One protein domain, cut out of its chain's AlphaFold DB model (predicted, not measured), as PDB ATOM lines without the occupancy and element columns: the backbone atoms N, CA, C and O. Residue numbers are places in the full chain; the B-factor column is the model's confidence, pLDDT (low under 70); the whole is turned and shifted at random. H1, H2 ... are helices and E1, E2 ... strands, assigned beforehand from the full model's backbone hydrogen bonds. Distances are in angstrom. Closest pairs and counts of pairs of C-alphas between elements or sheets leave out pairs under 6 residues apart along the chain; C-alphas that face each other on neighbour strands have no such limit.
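What this domain is: This is residues 113 to 170 of the 260 residues of an uncharacterized protein of Cohnella phaseoli (UniProt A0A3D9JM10). Two strand hairpins, E1 with E2 and E3 with E4, lie partly face to face with their strands crossed, and H1, a single short turn of helix, sits where E1 begins and E2 ends. A long stretch without named elements, residues 113 to 126, lies to one side of this pair of hairpins, and the greatest distance in the domain runs from it, at His 120, to the turn of the first hairpin, at Asn 134. You have 58 printed residues with one named helix and four named strands, in the order E1, E2, H1, E3, E4, and each hairpin is an antiparallel sheet of two strands. The class is mostly strand, with strands holding 26 and the helix 4 of the 30 residues in named elements. The whole is compact, with a radius of gyration of the C-alphas of 10.7 A, and the C-alphas span 30 by 22 by 17 A.

Where its parts are: Find C-alpha 127 at (42.719, 20.089, -17.462); from there strand E1 runs over residues 127 to 133, 15.5 A from first to last C-alpha. Read on past Asn 134 and Gly 135 and you come to E2, residues 136 to 141, 16.2 A long, which begins at C-alpha 136 at (41.144, 31.123, -26.399). Directly after it comes the helix H1, residues 142 to 145, 5.0 A long. Strand E3 takes residues 151 to 156, 15.4 A from first to last C-alpha. Strand E4 takes residues 163 to 169, also 15.4 A, and ends at C-alpha 169 at (51.252, 16.083, -27.868).

How they stand to each other: Begin with E1 and E2, a hairpin of antiparallel neighbour strands, their N-to-C directions at 144 degrees. Look at N 128 and O 140, which are 2.8 A apart and within hydrogen-bond range, and at N 138 and O 131, also 2.8 A apart. Among the C-alphas that face each other are 132 and 137, at 4.3 A. From E2 go to E3: their closest C-alphas are those of Tyr 139 and Tyr 156, 5.0 A apart, and 8 pairs of C-alphas are within 8 A. E1 and E3 are near each other, with 11 pairs of C-alphas within 10 A but no pair within 8 A. E3 and E4 form the second hairpin, antiparallel, with 147 degrees between their N-to-C directions; here N 155 and O 165 are 2.8 A apart and N 167 and O 153 are 2.9 A apart, both pairs within hydrogen-bond range. The closest C-alphas of E1 and E4 are those of Val 133 and Ile 164, 7.1 A apart. For H1, look first at Asn 142, whose C-alpha is 5.8 A from that of Leu 127, the closest pair with E1. The closest C-alphas of H1 and E3 are those of Asp 144 and Val 153, 6.9 A apart. With 4 residues H1 is too short for any pair of O i and N i+4; its one pair of O i and N i+3 is within hydrogen-bond range.

The domain as a whole: The two C-alphas farthest apart are those of His 120 and Asn 134, at 30.8 A. The printed part runs from 113 to 170 without a cut, and the C-alphas of Gly 113 and Gly 170 are 19.0 A apart. The links E1 to E2, E2 to H1 and H1 to E3 are tight, and the link E3 to E4, of 6 residues, is short; no link is long. The C-alphas of residues 113 to 126 lie 9 to 17 A from the mean of all C-alphas. In the B-factor column the mean pLDDT of the printed part is 80.9, and it is under 70 at residues 116 to 122, residues 146 to 150 and residue 170 of this model.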
ATOM      1  N   GLY A 113      44.807  24.184 -14.965       87.94
ATOM      2  CA  GLY A 113      46.000  25.016 -14.791       87.94
ATOM      3  C   GLY A 113      47.223  24.545 -15.571       87.94
ATOM      4  O   GLY A 113      47.132  23.677 -16.433       87.94
ATOM      5  N   SER A 114      48.384  25.136 -15.278       84.19
ATOM      6  CA  SER A 114      49.658  24.708 -15.872       84.19
ATOM      7  C   SER A 114      50.189  23.447 -15.184       84.19
ATOM      8  O   SER A 114      50.231  23.368 -13.953       84.19
ATOM      9  N   GLY A 115      50.626  22.480 -15.993       70.94
ATOM     10  CA  GLY A 115      51.310  21.263 -15.547       70.94
ATOM     11  C   GLY A 115      52.838  21.394 -15.488       70.94
ATOM     12  O   GLY A 115      53.521  20.391 -15.292       70.94
ATOM     13  N   GLU A 116      53.395  22.592 -15.701       64.75
ATOM     14  CA  GLU A 116      54.850  22.821 -15.745       64.75
ATOM     15  C   GLU A 116      55.527  22.744 -14.368       64.75
ATOM     16  O   GLU A 116      56.708  22.424 -14.295       64.75
ATOM     17  N   ASN A 117      54.774  22.985 -13.289       51.59
ATOM     18  CA  ASN A 117      55.280  22.975 -11.907       51.59
ATOM     19  C   ASN A 117      54.925  21.693 -11.133       51.59
ATOM     20  O   ASN A 117      55.190  21.598  -9.936       51.59
ATOM     21  N   ALA A 118      54.283  20.722 -11.785       57.94
ATOM     22  CA  ALA A 118      53.917  19.464 -11.153       57.94
ATOM     23  C   ALA A 118      55.118  18.511 -11.174       57.94
ATOM     24  O   ALA A 118      55.452  17.940 -12.211       57.94
ATOM     25  N   ASN A 119      55.759  18.345 -10.015       51.75
ATOM     26  CA  ASN A 119      56.868  17.403  -9.828       51.75
ATOM     27  C   ASN A 119      56.398  15.936  -9.730       51.75
ATOM     28  O   ASN A 119      57.234  15.042  -9.695       51.75
ATOM     29  N   HIS A 120      55.085  15.686  -9.662       56.59
ATOM     30  CA  HIS A 120      54.495  14.352  -9.533       56.59
ATOM     31  C   HIS A 120      53.173  14.267 -10.313       56.59
ATOM     32  O   HIS A 120      52.440  15.256 -10.397       56.59
ATOM     33  N   VAL A 121      52.846  13.098 -10.871       58.03
ATOM     34  CA  VAL A 121      51.606  12.883 -11.649       58.03
ATOM     35  C   VAL A 121      50.354  13.152 -10.805       58.03
ATOM     36  O   VAL A 121      49.409  13.782 -11.281       58.03
ATOM     37  N   ASP A 122      50.392  12.780  -9.524       62.25
ATOM     38  CA  ASP A 122      49.265  12.929  -8.588       62.25
ATOM     39  C   ASP A 122      48.921  14.381  -8.225       62.25
ATOM     40  O   ASP A 122      47.901  14.635  -7.587       62.25
ATOM     41  N   VAL A 123      49.763  15.345  -8.610       75.00
ATOM     42  CA  VAL A 123      49.514  16.774  -8.364       75.00
ATOM     43  C   VAL A 123      49.146  17.540  -9.635       75.00
ATOM     44  O   VAL A 123      49.148  18.766  -9.619       75.00
ATOM     45  N   LEU A 124      48.835  16.858 -10.742       80.50
ATOM     46  CA  LEU A 124      48.385  17.505 -11.976       80.50
ATOM     47  C   LEU A 124      46.882  17.839 -11.943       80.50
ATOM     48  O   LEU A 124      46.088  17.047 -11.431       80.50
ATOM     49  N   PRO A 125      46.463  18.976 -12.531       88.19
ATOM     50  CA  PRO A 125      45.050  19.294 -12.678       88.19
ATOM     51  C   PRO A 125      44.391  18.385 -13.721       88.19
ATOM     52  O   PRO A 125      45.060  17.866 -14.613       88.19
ATOM     53  N   ASP A 126      43.066  18.258 -13.664       89.88
ATOM     54  CA  ASP A 126      42.272  17.491 -14.635       89.88
ATOM     55  C   ASP A 126      42.424  18.033 -16.069       89.88
ATOM     56  O   ASP A 126      42.439  17.260 -17.028       89.88
ATOM     57  N   LEU A 127      42.540  19.358 -16.208       91.38
ATOM     58  CA  LEU A 127      42.719  20.089 -17.462       91.38
ATOM     59  C   LEU A 127      44.042  20.864 -17.449       91.38
ATOM     60  O   LEU A 127      44.232  21.817 -16.690       91.38
ATOM     61  N   ILE A 128      44.958  20.485 -18.333       90.38
ATOM     62  CA  ILE A 128      46.311  21.033 -18.394       90.38
ATOM     63  C   ILE A 128      46.405  22.024 -19.545       90.38
ATOM     64  O   ILE A 128      46.183  21.678 -20.703       90.38
ATOM     65  N   HIS A 129      46.745  23.266 -19.220       90.88
ATOM     66  CA  HIS A 129      46.949  24.325 -20.197       90.88
ATOM     67  C   HIS A 129      48.176  24.025 -21.067       90.88
ATOM     68  O   HIS A 129      49.281  23.872 -20.541       90.88
ATOM     69  N   VAL A 130      47.992  23.982 -22.390       87.62
ATOM     70  CA  VAL A 130      49.067  23.680 -23.363       87.62
ATOM     71  C   VAL A 130      49.268  24.753 -24.428       87.62
ATOM     72  O   VAL A 130      50.235  24.702 -25.187       87.62
ATOM     73  N   GLY A 131      48.387  25.751 -24.489       86.25
ATOM     74  CA  GLY A 131      48.514  26.843 -25.443       86.25
ATOM     75  C   GLY A 131      47.212  27.597 -25.634       86.25
ATOM     76  O   GLY A 131      46.340  27.608 -24.770       86.25
ATOM     77  N   SER A 132      47.068  28.256 -26.778       88.06
ATOM     78  CA  SER A 132      45.842  28.974 -27.117       88.06
ATOM     79  C   SER A 132      45.538  28.851 -28.602       88.06
ATOM     80  O   SER A 132      46.448  28.914 -29.429       88.06
ATOM     81  N   VAL A 133      44.259  28.716 -28.942       86.25
ATOM     82  CA  VAL A 133      43.767  28.704 -30.326       86.25
ATOM     83  C   VAL A 133      42.862  29.912 -30.503       86.25
ATOM     84  O   VAL A 133      41.911  30.096 -29.750       86.25
ATOM     85  N   ASN A 134      43.181  30.777 -31.468       87.62
ATOM     86  CA  ASN A 134      42.429  32.009 -31.741       87.62
ATOM     87  C   ASN A 134      42.243  32.922 -30.507       87.62
ATOM     88  O   ASN A 134      41.215  33.575 -30.357       87.62
ATOM     89  N   GLY A 135      43.234  32.958 -29.609       86.69
ATOM     90  CA  GLY A 135      43.184  33.747 -28.371       86.69
ATOM     91  C   GLY A 135      42.379  33.111 -27.229       86.69
ATOM     92  O   GLY A 135      42.301  33.703 -26.156       86.69
ATOM     93  N   ILE A 136      41.820  31.915 -27.432       88.12
ATOM     94  CA  ILE A 136      41.144  31.123 -26.399       88.12
ATOM     95  C   ILE A 136      42.161  30.155 -25.795       88.12
ATOM     96  O   ILE A 136      42.840  29.434 -26.527       88.12
ATOM     97  N   ALA A 137      42.283  30.154 -24.467       91.31
ATOM     98  CA  ALA A 137      43.158  29.233 -23.750       91.31
ATOM     99  C   ALA A 137      42.712  27.782 -23.979       91.31
ATOM    100  O   ALA A 137      41.541  27.456 -23.807       91.31
ATOM    101  N   GLY A 138      43.653  26.928 -24.363       92.69
ATOM    102  CA  GLY A 138      43.407  25.535 -24.692       92.69
ATOM    103  C   GLY A 138      43.992  24.584 -23.663       92.69
ATOM    104  O   GLY A 138      45.146  24.725 -23.236       92.69
ATOM    105  N   TYR A 139      43.190  23.587 -23.313       93.44
ATOM    106  CA  TYR A 139      43.479  22.610 -22.280       93.44
ATOM    107  C   TYR A 139      43.387  21.189 -22.825       93.44
ATOM    108  O   TYR A 139      42.525  20.871 -23.636       93.44
ATOM    109  N   VAL A 140      44.247  20.305 -22.348       91.44
ATOM    110  CA  VAL A 140      44.169  18.862 -22.612       91.44
ATOM    111  C   VAL A 140      43.876  18.131 -21.316       91.44
ATOM    112  O   VAL A 140      44.290  18.566 -20.244       91.44
ATOM    113  N   MET A 141      43.140  17.025 -21.396       89.19
ATOM    114  CA  MET A 141      42.865  16.219 -20.209       89.19
ATOM    115  C   MET A 141      44.163  15.620 -19.663       89.19
ATOM    116  O   MET A 141      45.012  15.188 -20.442       89.19
ATOM    117  N   ASN A 142      44.288  15.518 -18.339       84.31
ATOM    118  CA  ASN A 142      45.459  14.945 -17.665       84.31
ATOM    119  C   ASN A 142      45.854  13.572 -18.242       84.31
ATOM    120  O   ASN A 142      46.991  13.358 -18.657       84.31
ATOM    121  N   LYS A 143      44.864  12.686 -18.416       80.50
ATOM    122  CA  LYS A 143      45.049  11.359 -19.027       80.50
ATOM    123  C   LYS A 143      45.662  11.398 -20.431       80.50
ATOM    124  O   LYS A 143      46.355  10.470 -20.828       80.50
ATOM    125  N   ASP A 144      45.369  12.444 -21.201       80.06
ATOM    126  CA  ASP A 144      45.849  12.595 -22.573       80.06
ATOM    127  C   ASP A 144      47.205  13.303 -22.621       80.06
ATOM    128  O   ASP A 144      48.017  13.023 -23.499       80.06
ATOM    129  N   TYR A 145      47.473  14.161 -21.639       75.75
ATOM    130  CA  TYR A 145      48.739  14.863 -21.460       75.75
ATOM    131  C   TYR A 145      49.915  13.944 -21.095       75.75
ATOM    132  O   TYR A 145      51.052  14.229 -21.462       75.75
ATOM    133  N   LEU A 146      49.640  12.824 -20.422       68.38
ATOM    134  CA  LEU A 146      50.629  11.800 -20.058       68.38
ATOM    135  C   LEU A 146      50.823  10.725 -21.144       68.38
ATOM    136  O   LEU A 146      51.407   9.679 -20.883       68.38
ATOM    137  N   SER A 147      50.318  10.956 -22.359       62.38
ATOM    138  CA  SER A 147      50.409   9.991 -23.456       62.38
ATOM    139  C   SER A 147      51.857   9.710 -23.873       62.38
ATOM    140  O   SER A 147      52.611  10.627 -24.197       62.38
ATOM    141  N   GLU A 148      52.194   8.423 -23.949       56.34
ATOM    142  CA  GLU A 148      53.513   7.895 -24.333       56.34
ATOM    143  C   GLU A 148      53.823   8.104 -25.823       56.34
ATOM    144  O   GLU A 148      54.971   8.288 -26.222       56.34
ATOM    145  N   PHE A 149      52.781   8.116 -26.657       56.50
ATOM    146  CA  PHE A 149      52.903   8.247 -28.104       56.50
ATOM    147  C   PHE A 149      52.587   9.662 -28.558       56.50
ATOM    148  O   PHE A 149      51.615  10.268 -28.096       56.50
ATOM    149  N   SER A 150      53.375  10.144 -29.521       66.44
ATOM    150  CA  SER A 150      53.071  11.369 -30.248       66.44
ATOM    151  C   SER A 150      51.739  11.206 -30.972       66.44
ATOM    152  O   SER A 150      51.649  10.457 -31.947       66.44
ATOM    153  N   ARG A 151      50.696  11.879 -30.488       77.75
ATOM    154  CA  ARG A 151      49.357  11.816 -31.082       77.75
ATOM    155  C   ARG A 151      48.673  13.169 -31.037       77.75
ATOM    156  O   ARG A 151      48.941  14.000 -30.168       77.75
ATOM    157  N   GLU A 152      47.759  13.370 -31.976       83.81
ATOM    158  CA  GLU A 152      46.823  14.481 -31.905       83.81
ATOM    159  C   GLU A 152      45.774  14.179 -30.844       83.81
ATOM    160  O   GLU A 152      45.102  13.143 -30.876       83.81
ATOM    161  N   VAL A 153      45.643  15.091 -29.889       87.44
ATOM    162  CA  VAL A 153      44.602  15.018 -28.871       87.44
ATOM    163  C   VAL A 153      43.642  16.190 -29.023       87.44
ATOM    164  O   VAL A 153      44.052  17.260 -29.489       87.44
ATOM    165  N   PRO A 154      42.369  16.020 -28.636       90.62
ATOM    166  CA  PRO A 154      41.430  17.128 -28.604       90.62
ATOM    167  C   PRO A 154      41.900  18.195 -27.611       90.62
ATOM    168  O   PRO A 154      42.241  17.898 -26.465       90.62
ATOM    169  N   LEU A 155      41.901  19.441 -28.071       92.44
ATOM    170  CA  LEU A 155      42.129  20.622 -27.257       92.44
ATOM    171  C   LEU A 155      40.771  21.163 -26.816       92.44
ATOM    172  O   LEU A 155      39.929  21.483 -27.654       92.44
ATOM    173  N   TYR A 156      40.567  21.258 -25.513       93.94
ATOM    174  CA  TYR A 156      39.337  21.710 -24.884       93.94
ATOM    175  C   TYR A 156      39.424  23.173 -24.450       93.94
ATOM    176  O   TYR A 156      40.505  23.681 -24.151       93.94
ATOM    177  N   ASP A 157      38.275  23.835 -24.374       93.69
ATOM    178  CA  ASP A 157      38.119  25.073 -23.612       93.69
ATOM    179  C   ASP A 157      38.212  24.789 -22.095       93.69
ATOM    180  O   ASP A 157      38.233  23.636 -21.647       93.69
ATOM    181  N   VAL A 158      38.234  25.840 -21.274       92.62
ATOM    182  CA  VAL A 158      38.272  25.764 -19.803       92.62
ATOM    183  C   VAL A 158      37.093  24.981 -19.213       92.62
ATOM    184  O   VAL A 158      37.177  24.476 -18.093       92.62
ATOM    185  N   ASP A 159      35.993  24.834 -19.955       91.88
ATOM    186  CA  ASP A 159      34.853  24.010 -19.558       91.88
ATOM    187  C   ASP A 159      35.152  22.496 -19.586       91.88
ATOM    188  O   ASP A 159      34.406  21.729 -18.979       91.88
ATOM    189  N   GLY A 160      36.225  22.048 -20.247       88.25
ATOM    190  CA  GLY A 160      36.596  20.634 -20.371       88.25
ATOM    191  C   GLY A 160      35.667  19.784 -21.244       88.25
ATOM    192  O   GLY A 160      35.764  18.556 -21.212       88.25
ATOM    193  N   LYS A 161      34.752  20.406 -21.999       89.88
ATOM    194  CA  LYS A 161      33.770  19.732 -22.871       89.88
ATOM    195  C   LYS A 161      33.837  20.231 -24.306       89.88
ATOM    196  O   LYS A 161      33.757  19.423 -25.232       89.88
ATOM    197  N   THR A 162      33.982  21.535 -24.496       92.12
ATOM    198  CA  THR A 162      34.013  22.153 -25.819       92.12
ATOM    199  C   THR A 162      35.375  21.918 -26.452       92.12
ATOM    200  O   THR A 162      36.383  22.385 -25.933       92.12
ATOM    201  N   ILE A 163      35.421  21.199 -27.575       92.38
ATOM    202  CA  ILE A 163      36.657  21.005 -28.339       92.38
ATOM    203  C   ILE A 163      36.878  22.245 -29.207       92.38
ATOM    204  O   ILE A 163      36.067  22.550 -30.079       92.38
ATOM    205  N   ILE A 164      37.980  22.949 -28.968       93.00
ATOM    206  CA  ILE A 164      38.376  24.168 -29.685       93.00
ATOM    207  C   ILE A 164      39.446  23.906 -30.755       93.00
ATOM    208  O   ILE A 164      39.762  24.794 -31.544       93.00
ATOM    209  N   GLY A 165      40.004  22.694 -30.798       90.44
ATOM    210  CA  GLY A 165      40.975  22.282 -31.808       90.44
ATOM    211  C   GLY A 165      41.615  20.934 -31.494       90.44
ATOM    212  O   GLY A 165      41.098  20.157 -30.692       90.44
ATOM    213  N   SER A 166      42.764  20.677 -32.109       88.44
ATOM    214  CA  SER A 166      43.656  19.577 -31.753       88.44
ATOM    215  C   SER A 166      45.022  20.126 -31.355       88.44
ATOM    216  O   SER A 166      45.443  21.191 -31.813       88.44
ATOM    217  N   TYR A 167      45.703  19.415 -30.465       83.38
ATOM    218  CA  TYR A 167      47.067  19.727 -30.063       83.38
ATOM    219  C   TYR A 167      47.946  18.497 -30.293       83.38
ATOM    220  O   TYR A 167      47.608  17.415 -29.800       83.38
ATOM    221  N   PRO A 168      49.055  18.622 -31.043       81.62
ATOM    222  CA  PRO A 168      50.022  17.546 -31.147       81.62
ATOM    223  C   PRO A 168      50.756  17.446 -29.811       81.62
ATOM    224  O   PRO A 168      51.599  18.279 -29.480       81.62
ATOM    225  N   ILE A 169      50.433  16.422 -29.027       73.19
ATOM    226  CA  ILE A 169      51.252  16.083 -27.868       73.19
ATOM    227  C   ILE A 169      52.439  15.300 -28.405       73.19
ATOM    228  O   ILE A 169      52.263  14.227 -28.973       73.19
ATOM    229  N   GLY A 170      53.642  15.852 -28.260       62.66
ATOM    230  CA  GLY A 170      54.865  15.059 -28.351       62.66
ATOM    231  C   GLY A 170      55.049  14.273 -27.059       62.66
ATOM    232  O   GLY A 170      54.611  14.748 -26.010       62.66
TER     233      GLY A 170